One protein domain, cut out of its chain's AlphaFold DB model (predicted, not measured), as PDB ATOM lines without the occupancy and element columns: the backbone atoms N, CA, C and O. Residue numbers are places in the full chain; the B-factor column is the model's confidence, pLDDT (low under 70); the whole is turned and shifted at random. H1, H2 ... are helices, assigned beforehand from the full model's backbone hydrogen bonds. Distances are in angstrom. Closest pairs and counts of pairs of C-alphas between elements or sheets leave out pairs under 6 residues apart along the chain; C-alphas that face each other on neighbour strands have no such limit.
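Overview. This is residues 313 to 411 of the 720 residues of the protein "Dot/Icm T4SS effector" of Legionella cherrii (UniProt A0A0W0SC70). What shape is it? Residues 313 to 318, of which 315 to 318 belong to tiny helix H1, stick out; tiny H2 follows, then H3 to H6 in series, H5 and H6 as a hairpin. The unnamed tail, residues 384 to 411, runs back past H4. What size? The 99 printed residues, all helix in class, are compact, radius of gyration of the C-alphas 14.3 A, spans 41 by 34 by 23 A.

Along the chain. Where are H1 and H2? Residues 315 to 318, from C-alpha 315 (32.839, 34.432, -15.650), and 320 to 323. The others? H3 is 333 to 342, H4 344 to 350, H5 358 to 371, 19.8 A, and H6 373 to 383, ending at C-alpha 383 (27.714, 46.479, -40.086).

Arrangement. What touches? H3 and H4 touch only at the corner, closest C-alphas Gln 340 and Tyr 347, 5.3 A. H4 touches H5, Lys 345 to Val 361 C-alphas 5.4 A. H5 and H6 form a hairpin, 39 degrees. Backbones? Every O i to N i+4 pair is within hydrogen-bond range in H3 to H6; H1 and H2 are too short.

Size, cuts and confidence. Any cut? The printed part has no cut. Low confidence? Residues 398 to 401 are under 70.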
ATOM      1  N   VAL A 313      26.847  30.469 -13.819       93.56
ATOM      2  CA  VAL A 313      27.351  31.026 -15.081       93.56
ATOM      3  C   VAL A 313      28.814  31.395 -14.896       93.56
ATOM      4  O   VAL A 313      29.140  32.296 -14.126       93.56
ATOM      5  N   ARG A 314      29.698  30.724 -15.641       94.50
ATOM      6  CA  ARG A 314      31.133  31.014 -15.614       94.50
ATOM      7  C   ARG A 314      31.417  32.466 -16.005       94.50
ATOM      8  O   ARG A 314      30.824  33.016 -16.940       94.50
ATOM      9  N   GLN A 315      32.417  33.061 -15.358       92.94
ATOM     10  CA  GLN A 315      32.839  34.432 -15.650       92.94
ATOM     11  C   GLN A 315      33.298  34.603 -17.108       92.94
ATOM     12  O   GLN A 315      32.985  35.622 -17.721       92.94
ATOM     13  N   VAL A 316      33.956  33.596 -17.696       94.12
ATOM     14  CA  VAL A 316      34.388  33.610 -19.107       94.12
ATOM     15  C   VAL A 316      33.225  33.807 -20.091       94.12
ATOM     16  O   VAL A 316      33.394  34.506 -21.086       94.12
ATOM     17  N   LEU A 317      32.030  33.272 -19.801       94.81
ATOM     18  CA  LEU A 317      30.840  33.496 -20.630       94.81
ATOM     19  C   LEU A 317      30.340  34.937 -20.495       94.81
ATOM     20  O   LEU A 317      30.081  35.597 -21.498       94.81
ATOM     21  N   SER A 318      30.287  35.453 -19.266       92.19
ATOM     22  CA  SER A 318      29.906  36.852 -19.002       92.19
ATOM     23  C   SER A 318      30.885  37.856 -19.629       92.19
ATOM     24  O   SER A 318      30.503  38.957 -20.015       92.19
ATOM     25  N   ASN A 319      32.149  37.453 -19.775       90.25
ATOM     26  CA  ASN A 319      33.255  38.259 -20.281       90.25
ATOM     27  C   ASN A 319      33.715  37.848 -21.689       90.25
ATOM     28  O   ASN A 319      34.836  38.173 -22.087       90.25
ATOM     29  N   HIS A 320      32.856  37.182 -22.471       91.44
ATOM     30  CA  HIS A 320      33.190  36.637 -23.797       91.44
ATOM     31  C   HIS A 320      33.819  37.672 -24.747       91.44
ATOM     32  O   HIS A 320      34.733  37.347 -25.507       91.44
ATOM     33  N   LYS A 321      33.426  38.948 -24.628       88.00
ATOM     34  CA  LYS A 321      34.006  40.074 -25.379       88.00
ATOM     35  C   LYS A 321      35.536  40.184 -25.294       88.00
ATOM     36  O   LYS A 321      36.136  40.728 -26.207       88.00
ATOM     37  N   HIS A 322      36.166  39.666 -24.237       87.19
ATOM     38  CA  HIS A 322      37.619  39.726 -24.039       87.19
ATOM     39  C   HIS A 322      38.399  38.597 -24.734       87.19
ATOM     40  O   HIS A 322      39.625  38.573 -24.649       87.19
ATOM     41  N   TYR A 323      37.717  37.675 -25.420       91.38
ATOM     42  CA  TYR A 323      38.328  36.527 -26.111       91.38
ATOM     43  C   TYR A 323      38.088  36.553 -27.623       91.38
ATOM     44  O   TYR A 323      38.317  35.552 -28.301       91.38
ATOM     45  N   SER A 324      37.576  37.664 -28.153       89.50
ATOM     46  CA  SER A 324      37.225  37.819 -29.559       89.50
ATOM     47  C   SER A 324      37.408  39.266 -30.013       89.50
ATOM     48  O   SER A 324      37.193  40.193 -29.232       89.50
ATOM     49  N   GLN A 325      37.758  39.456 -31.286       87.06
ATOM     50  CA  GLN A 325      37.868  40.779 -31.905       87.06
ATOM     51  C   GLN A 325      36.516  41.506 -31.958       87.06
ATOM     52  O   GLN A 325      36.453  42.708 -31.729       87.06
ATOM     53  N   ASP A 326      35.431  40.765 -32.194       89.25
ATOM     54  CA  ASP A 326      34.051  41.216 -32.023       89.25
ATOM     55  C   ASP A 326      33.191  39.996 -31.696       89.25
ATOM     56  O   ASP A 326      32.781  39.259 -32.589       89.25
ATOM     57  N   HIS A 327      32.890  39.779 -30.414       89.44
ATOM     58  CA  HIS A 327      32.080  38.637 -29.970       89.44
ATOM     59  C   HIS A 327      30.678  38.591 -30.608       89.44
ATOM     60  O   HIS A 327      30.041  37.535 -30.664       89.44
ATOM     61  N   ARG A 328      30.184  39.721 -31.137       90.69
ATOM     62  CA  ARG A 328      28.921  39.747 -31.875       90.69
ATOM     63  C   ARG A 328      29.061  39.106 -33.234       90.69
ATOM     64  O   ARG A 328      28.027  38.652 -33.707       90.69
ATOM     65  N   LEU A 329      30.261  39.011 -33.831       93.06
ATOM     66  CA  LEU A 329      30.568  38.378 -35.130       93.06
ATOM     67  C   LEU A 329      31.361  37.070 -35.050       93.06
ATOM     68  O   LEU A 329      31.035  36.107 -35.741       93.06
ATOM     69  N   PHE A 330      32.314  36.986 -34.139       95.12
ATOM     70  CA  PHE A 330      33.248  35.880 -34.070       95.12
ATOM     71  C   PHE A 330      33.088  35.093 -32.771       95.12
ATOM     72  O   PHE A 330      32.714  35.623 -31.728       95.12
ATOM     73  N   VAL A 331      33.364  33.791 -32.837       95.94
ATOM     74  CA  VAL A 331      33.286  32.900 -31.666       95.94
ATOM     75  C   VAL A 331      34.435  33.182 -30.705       95.94
ATOM     76  O   VAL A 331      34.254  33.157 -29.496       95.94
ATOM     77  N   ASN A 332      35.625  33.437 -31.231       95.75
ATOM     78  CA  ASN A 332      36.829  33.737 -30.470       95.75
ATOM     79  C   ASN A 332      37.791  34.542 -31.362       95.75
ATOM     80  O   ASN A 332      37.392  35.024 -32.426       95.75
ATOM     81  N   GLN A 333      39.033  34.711 -30.919       94.62
ATOM     82  CA  GLN A 333      40.076  35.428 -31.645       94.62
ATOM     83  C   GLN A 333      40.443  34.758 -32.984       94.62
ATOM     84  O   GLN A 333      40.526  35.449 -33.993       94.62
ATOM     85  N   GLU A 334      40.584  33.426 -33.028       96.75
ATOM     86  CA  GLU A 334      40.967  32.709 -34.258       96.75
ATOM     87  C   GLU A 334      39.924  32.890 -35.361       96.75
ATOM     88  O   GLU A 334      40.271  33.031 -36.526       96.75
ATOM     89  N   HIS A 335      38.636  32.900 -35.004       97.50
ATOM     90  CA  HIS A 335      37.571  33.132 -35.975       97.50
ATOM     91  C   HIS A 335      37.729  34.521 -36.643       97.50
ATOM     92  O   HIS A 335      37.627  34.627 -37.863       97.50
ATOM     93  N   GLY A 336      38.078  35.561 -35.878       95.19
ATOM     94  CA  GLY A 336      38.378  36.886 -36.435       95.19
ATOM     95  C   GLY A 336      39.644  36.912 -37.303       95.19
ATOM     96  O   GLY A 336      39.626  37.450 -38.406       95.19
ATOM     97  N   GLU A 337      40.719  36.247 -36.871       95.56
ATOM     98  CA  GLU A 337      41.974  36.133 -37.638       95.56
ATOM     99  C   GLU A 337      41.799  35.349 -38.950       95.56
ATOM    100  O   GLU A 337      42.392  35.685 -39.976       95.56
ATOM    101  N   LEU A 338      40.951  34.317 -38.949       97.81
ATOM    102  CA  LEU A 338      40.577  33.592 -40.161       97.81
ATOM    103  C   LEU A 338      39.781  34.486 -41.111       97.81
ATOM    104  O   LEU A 338      40.065  34.475 -42.305       97.81
ATOM    105  N   PHE A 339      38.845  35.289 -40.598       97.69
ATOM    106  CA  PHE A 339      38.125  36.267 -41.415       97.69
ATOM    107  C   PHE A 339      39.078  37.315 -42.006       97.69
ATOM    108  O   PHE A 339      39.029  37.558 -43.205       97.69
ATOM    109  N   GLN A 340      40.013  37.847 -41.212       96.06
ATOM    110  CA  GLN A 340      41.060  38.762 -41.687       96.06
ATOM    111  C   GLN A 340      41.898  38.148 -42.816       96.06
ATOM    112  O   GLN A 340      42.222  38.826 -43.788       96.06
ATOM    113  N   ARG A 341      42.254  36.865 -42.698       97.12
ATOM    114  CA  ARG A 341      43.044  36.156 -43.711       97.12
ATOM    115  C   ARG A 341      42.248  35.853 -44.980       97.12
ATOM    116  O   ARG A 341      42.818  35.884 -46.066       97.12
ATOM    117  N   LEU A 342      40.980  35.470 -44.839       98.06
ATOM    118  CA  LEU A 342      40.153  34.985 -45.945       98.06
ATOM    119  C   LEU A 342      39.406  36.107 -46.671       98.06
ATOM    120  O   LEU A 342      39.175  35.958 -47.865       98.06
ATOM    121  N   TYR A 343      39.065  37.203 -45.987       97.88
ATOM    122  CA  TYR A 343      38.362  38.379 -46.520       97.88
ATOM    123  C   TYR A 343      39.060  39.677 -46.059       97.88
ATOM    124  O   TYR A 343      38.515  40.453 -45.261       97.88
ATOM    125  N   PRO A 344      40.319  39.897 -46.481       97.19
ATOM    126  CA  PRO A 344      41.135  41.009 -46.005       97.19
ATOM    127  C   PRO A 344      40.553  42.389 -46.323       97.19
ATOM    128  O   PRO A 344      40.734  43.300 -45.516       97.19
ATOM    129  N   LYS A 345      39.860  42.577 -47.452       97.31
ATOM    130  CA  LYS A 345      39.296  43.884 -47.837       97.31
ATOM    131  C   LYS A 345      38.110  44.241 -46.944       97.31
ATOM    132  O   LYS A 345      38.057  45.359 -46.426       97.31
ATOM    133  N   LEU A 346      37.226  43.278 -46.668       96.19
ATOM    134  CA  LEU A 346      36.153  43.442 -45.681       96.19
ATOM    135  C   LEU A 346      36.719  43.749 -44.291       96.19
ATOM    136  O   LEU A 346      36.226  44.645 -43.602       96.19
ATOM    137  N   TYR A 347      37.770  43.041 -43.871       95.06
ATOM    138  CA  TYR A 347      38.394  43.283 -42.572       95.06
ATOM    139  C   TYR A 347      39.009  44.688 -42.475       95.06
ATOM    140  O   TYR A 347      38.744  45.428 -41.526       95.06
ATOM    141  N   GLN A 348      39.786  45.093 -43.481       94.88
ATOM    142  CA  GLN A 348      40.413  46.414 -43.540       94.88
ATOM    143  C   GLN A 348      39.375  47.544 -43.485       94.88
ATOM    144  O   GLN A 348      39.561  48.508 -42.739       94.88
ATOM    145  N   TRP A 349      38.260  47.400 -44.206       94.94
ATOM    146  CA  TRP A 349      37.186  48.392 -44.236       94.94
ATOM    147  C   TRP A 349      36.410  48.473 -42.912       94.94
ATOM    148  O   TRP A 349      36.242  49.554 -42.343       94.94
ATOM    149  N   PHE A 350      35.943  47.330 -42.395       92.88
ATOM    150  CA  PHE A 350      34.991  47.294 -41.276       92.88
ATOM    151  C   PHE A 350      35.622  47.166 -39.888       92.88
ATOM    152  O   PHE A 350      34.930  47.438 -38.908       92.88
ATOM    153  N   TYR A 351      36.889  46.753 -39.785       90.12
ATOM    154  CA  TYR A 351      37.577  46.552 -38.504       90.12
ATOM    155  C   TYR A 351      38.801  47.445 -38.332       90.12
ATOM    156  O   TYR A 351      39.034  47.927 -37.221       90.12
ATOM    157  N   GLU A 352      39.565  47.700 -39.397       89.31
ATOM    158  CA  GLU A 352      40.742  48.579 -39.332       89.31
ATOM    159  C   GLU A 352      40.414  50.046 -39.650       89.31
ATOM    160  O   GLU A 352      41.189  50.932 -39.287       89.31
ATOM    161  N   GLY A 353      39.262  50.311 -40.277       88.88
ATOM    162  CA  GLY A 353      38.850  51.644 -40.716       88.88
ATOM    163  C   GLY A 353      39.712  52.202 -41.849       88.88
ATOM    164  O   GLY A 353      39.871  53.418 -41.953       88.88
ATOM    165  N   LYS A 354      40.311  51.331 -42.668       90.12
ATOM    166  CA  LYS A 354      41.115  51.731 -43.825       90.12
ATOM    167  C   LYS A 354      40.212  52.026 -45.019       90.12
ATOM    168  O   LYS A 354      39.299  51.259 -45.313       90.12
ATOM    169  N   SER A 355      40.512  53.113 -45.725       88.12
ATOM    170  CA  SER A 355      39.885  53.416 -47.011       88.12
ATOM    171  C   SER A 355      40.474  52.496 -48.078       88.12
ATOM    172  O   SER A 355      41.667  52.571 -48.363       88.12
ATOM    173  N   ILE A 356      39.640  51.623 -48.631       91.88
ATOM    174  CA  ILE A 356      39.968  50.671 -49.703       91.88
ATOM    175  C   ILE A 356      39.086  51.008 -50.918       91.88
ATOM    176  O   ILE A 356      38.193  51.840 -50.806       91.88
ATOM    177  N   ASP A 357      39.332  50.436 -52.093       92.69
ATOM    178  CA  ASP A 357      38.395  50.579 -53.212       92.69
ATOM    179  C   ASP A 357      37.073  49.855 -52.888       92.69
ATOM    180  O   ASP A 357      37.067  48.667 -52.561       92.69
ATOM    181  N   GLU A 358      35.945  50.568 -52.978       91.75
ATOM    182  CA  GLU A 358      34.610  50.022 -52.704       91.75
ATOM    183  C   GLU A 358      34.289  48.820 -53.607       91.75
ATOM    184  O   GLU A 358      33.610  47.886 -53.173       91.75
ATOM    185  N   ILE A 359      34.818  48.799 -54.837       92.94
ATOM    186  CA  ILE A 359      34.638  47.682 -55.773       92.94
ATOM    187  C   ILE A 359      35.248  46.401 -55.191       92.94
ATOM    188  O   ILE A 359      34.591  45.361 -55.180       92.94
ATOM    189  N   GLU A 360      36.465  46.472 -54.641       95.50
ATOM    190  CA  GLU A 360      37.132  45.322 -54.017       95.50
ATOM    191  C   GLU A 360      36.369  44.827 -52.779       95.50
ATOM    192  O   GLU A 360      36.231  43.619 -52.566       95.50
ATOM    193  N   VAL A 361      35.840  45.754 -51.974       95.56
ATOM    194  CA  VAL A 361      35.045  45.429 -50.781       95.56
ATOM    195  C   VAL A 361      33.754  44.710 -51.181       95.56
ATOM    196  O   VAL A 361      33.410  43.692 -50.579       95.56
ATOM    197  N   ARG A 362      33.068  45.176 -52.232       94.81
ATOM    198  CA  ARG A 362      31.855  44.530 -52.762       94.81
ATOM    199  C   ARG A 362      32.135  43.171 -53.395       94.81
ATOM    200  O   ARG A 362      31.331  42.261 -53.227       94.81
ATOM    201  N   MET A 363      33.272  42.993 -54.069       96.00
ATOM    202  CA  MET A 363      33.672  41.682 -54.594       96.00
ATOM    203  C   MET A 363      33.831  40.646 -53.475       96.00
ATOM    204  O   MET A 363      33.322  39.531 -53.593       96.00
ATOM    205  N   GLU A 364      34.503  40.999 -52.374       97.25
ATOM    206  CA  GLU A 364      34.599  40.100 -51.218       97.25
ATOM    207  C   GLU A 364      33.260  39.900 -50.509       97.25
ATOM    208  O   GLU A 364      32.999  38.798 -50.029       97.25
ATOM    209  N   LEU A 365      32.409  40.929 -50.460       96.50
ATOM    210  CA  LEU A 365      31.068  40.837 -49.889       96.50
ATOM    211  C   LEU A 365      30.191  39.840 -50.663       96.50
ATOM    212  O   LEU A 365      29.576  38.967 -50.052       96.50
ATOM    213  N   ASN A 366      30.212  39.907 -51.997       96.06
ATOM    214  CA  ASN A 366      29.507  38.966 -52.868       96.06
ATOM    215  C   ASN A 366      30.027  37.541 -52.663       96.06
ATOM    216  O   ASN A 366      29.242  36.627 -52.424       96.06
ATOM    217  N   ARG A 367      31.353  37.357 -52.641       97.44
ATOM    218  CA  ARG A 367      31.954  36.045 -52.365       97.44
ATOM    219  C   ARG A 367      31.556  35.505 -50.989       97.44
ATOM    220  O   ARG A 367      31.275  34.319 -50.858       97.44
ATOM    221  N   LEU A 368      31.495  36.360 -49.965       97.00
ATOM    222  CA  LEU A 368      31.043  35.965 -48.629       97.00
ATOM    223  C   LEU A 368      29.573  35.517 -48.637       97.00
ATOM    224  O   LEU A 368      29.245  34.552 -47.950       97.00
ATOM    225  N   SER A 369      28.708  36.183 -49.411       96.19
ATOM    226  CA  SER A 369      27.296  35.799 -49.567       96.19
ATOM    227  C   SER A 369      27.128  34.437 -50.252       96.19
ATOM    228  O   SER A 369      26.300  33.634 -49.830       96.19
ATOM    229  N   GLU A 370      27.968  34.138 -51.248       96.00
ATOM    230  CA  GLU A 370      27.953  32.868 -51.980       96.00
ATOM    231  C   GLU A 370      28.518  31.711 -51.141       96.00
ATOM    232  O   GLU A 370      27.975  30.605 -51.148       96.00
ATOM    233  N   GLU A 371      29.611  31.952 -50.411       95.25
ATOM    234  CA  GLU A 371      30.322  30.919 -49.651       95.25
ATOM    235  C   GLU A 371      29.706  30.676 -48.258       95.25
ATOM    236  O   GLU A 371      29.751  29.550 -47.750       95.25
ATOM    237  N   HIS A 372      29.142  31.711 -47.619       95.75
ATOM    238  CA  HIS A 372      28.726  31.695 -46.211       95.75
ATOM    239  C   HIS A 372      27.496  32.583 -45.918       95.75
ATOM    240  O   HIS A 372      27.567  33.464 -45.057       95.75
ATOM    241  N   ASP A 373      26.358  32.326 -46.572       94.56
ATOM    242  CA  ASP A 373      25.134  33.149 -46.477       94.56
ATOM    243  C   ASP A 373      24.712  33.500 -45.032       94.56
ATOM    244  O   ASP A 373      24.597  34.676 -44.701       94.56
ATOM    245  N   GLU A 374      24.579  32.534 -44.112       93.44
ATOM    246  CA  GLU A 374      24.158  32.837 -42.727       93.44
ATOM    247  C   GLU A 374      25.122  33.799 -42.001       93.44
ATOM    248  O   GLU A 374      24.700  34.723 -41.288       93.44
ATOM    249  N   PHE A 375      26.432  33.630 -42.214       96.12
ATOM    250  CA  PHE A 375      27.438  34.541 -41.673       96.12
ATOM    251  C   PHE A 375      27.365  35.913 -42.354       96.12
ATOM    252  O   PHE A 375      27.417  36.930 -41.658       96.12
ATOM    253  N   TYR A 376      27.196  35.947 -43.678       96.88
ATOM    254  CA  TYR A 376      27.013  37.160 -44.474       96.88
ATOM    255  C   TYR A 376      25.809  37.981 -43.990       96.88
ATOM    256  O   TYR A 376      25.975  39.151 -43.648       96.88
ATOM    257  N   GLN A 377      24.631  37.371 -43.821       95.31
ATOM    258  CA  GLN A 377      23.435  38.065 -43.323       95.31
ATOM    259  C   GLN A 377      23.698  38.724 -41.960       95.31
ATOM    260  O   GLN A 377      23.315  39.870 -41.691       95.31
ATOM    261  N   LYS A 378      24.411  38.017 -41.078       95.06
ATOM    262  CA  LYS A 378      24.773  38.534 -39.755       95.06
ATOM    263  C   LYS A 378      25.835  39.632 -39.830       95.06
ATOM    264  O   LYS A 378      25.764  40.590 -39.055       95.06
ATOM    265  N   PHE A 379      26.786  39.509 -40.750       95.81
ATOM    266  CA  PHE A 379      27.789  40.522 -41.055       95.81
ATOM    267  C   PHE A 379      27.133  41.813 -41.549       95.81
ATOM    268  O   PHE A 379      27.394  42.869 -40.970       95.81
ATOM    269  N   CYS A 380      26.220  41.734 -42.520       95.56
ATOM    270  CA  CYS A 380      25.467  42.880 -43.029       95.56
ATOM    271  C   CYS A 380      24.652  43.552 -41.927       95.56
ATOM    272  O   CYS A 380      24.762  44.762 -41.729       95.56
ATOM    273  N   LYS A 381      23.931  42.772 -41.110       94.50
ATOM    274  CA  LYS A 381      23.150  43.301 -39.983       94.50
ATOM    275  C   LYS A 381      24.000  44.065 -38.961       94.50
ATOM    276  O   LYS A 381      23.589  45.120 -38.488       94.50
ATOM    277  N   ILE A 382      25.163  43.533 -38.582       92.69
ATOM    278  CA  ILE A 382      26.041  44.142 -37.561       92.69
ATOM    279  C   ILE A 382      26.793  45.360 -38.107       92.69
ATOM    280  O   ILE A 382      27.146  46.276 -37.352       92.69
ATOM    281  N   ASN A 383      27.052  45.374 -39.412       92.31
ATOM    282  CA  ASN A 383      27.714  46.479 -40.086       92.31
ATOM    283  C   ASN A 383      26.751  47.506 -40.687       92.31
ATOM    284  O   ASN A 383      27.231  48.547 -41.112       92.31
ATOM    285  N   HIS A 384      25.436  47.277 -40.620       92.81
ATOM    286  CA  HIS A 384      24.402  48.139 -41.206       92.81
ATOM    287  C   HIS A 384      24.565  48.306 -42.724       92.81
ATOM    288  O   HIS A 384      24.494  49.411 -43.247       92.81
ATOM    289  N   ILE A 385      24.831  47.198 -43.417       93.88
ATOM    290  CA  ILE A 385      24.886  47.161 -44.880       93.88
ATOM    291  C   ILE A 385      23.459  46.966 -45.399       93.88
ATOM    292  O   ILE A 385      22.815  45.972 -45.063       93.88
ATOM    293  N   GLU A 386      22.978  47.917 -46.193       87.75
ATOM    294  CA  GLU A 386      21.690  47.848 -46.885       87.75
ATOM    295  C   GLU A 386      21.937  47.486 -48.354       87.75
ATOM    296  O   GLU A 386      22.749  48.129 -49.021       87.75
ATOM    297  N   GLU A 387      21.253  46.460 -48.865       78.38
ATOM    298  CA  GLU A 387      21.315  46.086 -50.280       78.38
ATOM    299  C   GLU A 387      19.939  46.231 -50.952       78.38
ATOM    300  O   GLU A 387      18.965  45.661 -50.452       78.38
ATOM    301  N   PRO A 388      19.837  46.962 -52.088       73.69
ATOM    302  CA  PRO A 388      20.878  47.773 -52.737       73.69
ATOM    303  C   PRO A 388      21.098  49.125 -52.022       73.69
ATOM    304  O   PRO A 388      20.146  49.862 -51.779       73.69
ATOM    305  N   GLY A 389      22.351  49.488 -51.730       81.88
ATOM    306  CA  GLY A 389      22.688  50.737 -51.033       81.88
ATOM    307  C   GLY A 389      24.199  51.013 -50.950       81.88
ATOM    308  O   GLY A 389      25.010  50.131 -51.270       81.88
ATOM    309  N   PRO A 390      24.613  52.242 -50.579       85.38
ATOM    310  CA  PRO A 390      26.023  52.580 -50.376       85.38
ATOM    311  C   PRO A 390      26.607  51.804 -49.189       85.38
ATOM    312  O   PRO A 390      25.915  51.562 -48.198       85.38
ATOM    313  N   LEU A 391      27.890  51.434 -49.263       91.00
ATOM    314  CA  LEU A 391      28.551  50.830 -48.109       91.00
ATOM    315  C   LEU A 391      28.713  51.869 -46.984       91.00
ATOM    316  O   LEU A 391      29.049  53.028 -47.252       91.00
ATOM    317  N   PRO A 392      28.517  51.475 -45.712       92.62
ATOM    318  CA  PRO A 392      28.863  52.313 -44.572       92.62
ATOM    319  C   PRO A 392      30.324  52.748 -44.648       92.62
ATOM    320  O   PRO A 392      31.178  51.977 -45.083       92.62
ATOM    321  N   GLN A 393      30.621  53.959 -44.177       90.75
ATOM    322  CA  GLN A 393      31.992  54.475 -44.158       90.75
ATOM    323  C   GLN A 393      32.941  53.535 -43.390       90.75
ATOM    324  O   GLN A 393      32.506  52.909 -42.412       90.75
ATOM    325  N   PRO A 394      34.230  53.458 -43.783       90.25
ATOM    326  CA  PRO A 394      35.215  52.656 -43.073       90.25
ATOM    327  C   PRO A 394      35.214  52.983 -41.580       90.25
ATOM    328  O   PRO A 394      35.240  54.151 -41.179       90.25
ATOM    329  N   ARG A 395      35.184  51.949 -40.737       84.06
ATOM    330  CA  ARG A 395      35.131  52.111 -39.280       84.06
ATOM    331  C   ARG A 395      36.137  51.208 -38.592       84.06
ATOM    332  O   ARG A 395      36.394  50.094 -39.030       84.06
ATOM    333  N   LYS A 396      36.674  51.687 -37.470       82.38
ATOM    334  CA  LYS A 396      37.545  50.893 -36.605       82.38
ATOM    335  C   LYS A 396      36.728  50.279 -35.472       82.38
ATOM    336  O   LYS A 396      36.094  51.010 -34.710       82.38
ATOM    337  N   VAL A 397      36.738  48.952 -35.358       78.19
ATOM    338  CA  VAL A 397      36.020  48.225 -34.296       78.19
ATOM    339  C   VAL A 397      36.892  48.098 -33.050       78.19
ATOM    340  O   VAL A 397      38.119  48.011 -33.124       78.19
ATOM    341  N   THR A 398      36.247  48.089 -31.884       68.00
ATOM    342  CA  THR A 398      36.910  47.845 -30.603       68.00
ATOM    343  C   THR A 398      37.370  46.414 -30.467       68.00
ATOM    344  O   THR A 398      36.568  45.521 -30.213       68.00
ATOM    345  N   VAL A 399      38.682  46.231 -30.547       69.75
ATOM    346  CA  VAL A 399      39.336  44.955 -30.293       69.75
ATOM    347  C   VAL A 399      39.820  44.933 -28.841       69.75
ATOM    348  O   VAL A 399      40.761  45.638 -28.479       69.75
ATOM    349  N   TYR A 400      39.170  44.123 -28.001       63.62
ATOM    350  CA  TYR A 400      39.546  43.956 -26.587       63.62
ATOM    351  C   TYR A 400      40.811  43.109 -26.401       63.62
ATOM    352  O   TYR A 400      41.488  43.234 -25.382       63.62
ATOM    353  N   PHE A 401      41.134  42.255 -27.374       67.62
ATOM    354  CA  PHE A 401      42.355  41.459 -27.385       67.62
ATOM    355  C   PHE A 401      43.083  41.614 -28.719       67.62
ATOM    356  O   PHE A 401      42.651  41.107 -29.749       67.62
ATOM    357  N   ARG A 402      44.173  42.384 -28.704       70.25
ATOM    358  CA  ARG A 402      44.862  42.828 -29.924       70.25
ATOM    359  C   ARG A 402      45.895  41.847 -30.453       70.25
ATOM    360  O   ARG A 402      46.262  41.942 -31.618       70.25
ATOM    361  N   ARG A 403      46.407  40.959 -29.598       83.44
ATOM    362  CA  ARG A 403      47.551  40.121 -29.955       83.44
ATOM    363  C   ARG A 403      47.087  38.885 -30.724       83.44
ATOM    364  O   ARG A 403      46.109  38.265 -30.306       83.44
ATOM    365  N   PRO A 404      47.773  38.523 -31.820       89.00
ATOM    366  CA  PRO A 404      47.474  37.291 -32.527       89.00
ATOM    367  C   PRO A 404      47.617  36.061 -31.627       89.00
ATOM    368  O   PRO A 404      48.484  36.023 -30.748       89.00
ATOM    369  N   LEU A 405      46.805  35.030 -31.852       92.50
ATOM    370  CA  LEU A 405      46.980  33.761 -31.146       92.50
ATOM    371  C   LEU A 405      48.345  33.135 -31.465       92.50
ATOM    372  O   LEU A 405      48.765  33.061 -32.617       92.50
ATOM    373  N   GLY A 406      49.032  32.649 -30.429       92.69
ATOM    374  CA  GLY A 406      50.357  32.038 -30.559       92.69
ATOM    375  C   GLY A 406      51.513  33.044 -30.617       92.69
ATOM    376  O   GLY A 406      52.667  32.622 -30.695       92.69
ATOM    377  N   ALA A 407      51.232  34.348 -30.536       93.25
ATOM    378  CA  ALA A 407      52.242  35.373 -30.291       93.25
ATOM    379  C   ALA A 407      52.603  35.461 -28.796       93.25
ATOM    380  O   ALA A 407      51.936  34.875 -27.935       93.25
ATOM    381  N   THR A 408      53.669  36.195 -28.483       93.00
ATOM    382  CA  THR A 408      53.967  36.618 -27.110       93.00
ATOM    383  C   THR A 408      52.975  37.698 -26.673       93.00
ATOM    384  O   THR A 408      52.312  38.336 -27.493       93.00
ATOM    385  N   LEU A 409      52.827  37.892 -25.363       91.25
ATOM    386  CA  LEU A 409      51.923  38.912 -24.825       91.25
ATOM    387  C   LEU A 409      52.552  40.311 -24.820       91.25
ATOM    388  O   LEU A 409      51.813  41.288 -24.718       91.25
ATOM    389  N   VAL A 410      53.884  40.392 -24.916       90.50
ATOM    390  CA  VAL A 410      54.683  41.625 -24.913       90.50
ATOM    391  C   VAL A 410      55.684  41.603 -26.072       90.50
ATOM    392  O   VAL A 410      56.414  40.629 -26.243       90.50
ATOM    393  N   ASP A 411      55.696  42.686 -26.842       85.12
ATOM    394  CA  ASP A 411      56.478  42.904 -28.072       85.12
ATOM    395  C   ASP A 411      56.776  44.400 -28.312       85.12
ATOM    396  O   ASP A 411      57.826  44.753 -28.842       85.12
TER     397      ASP A 411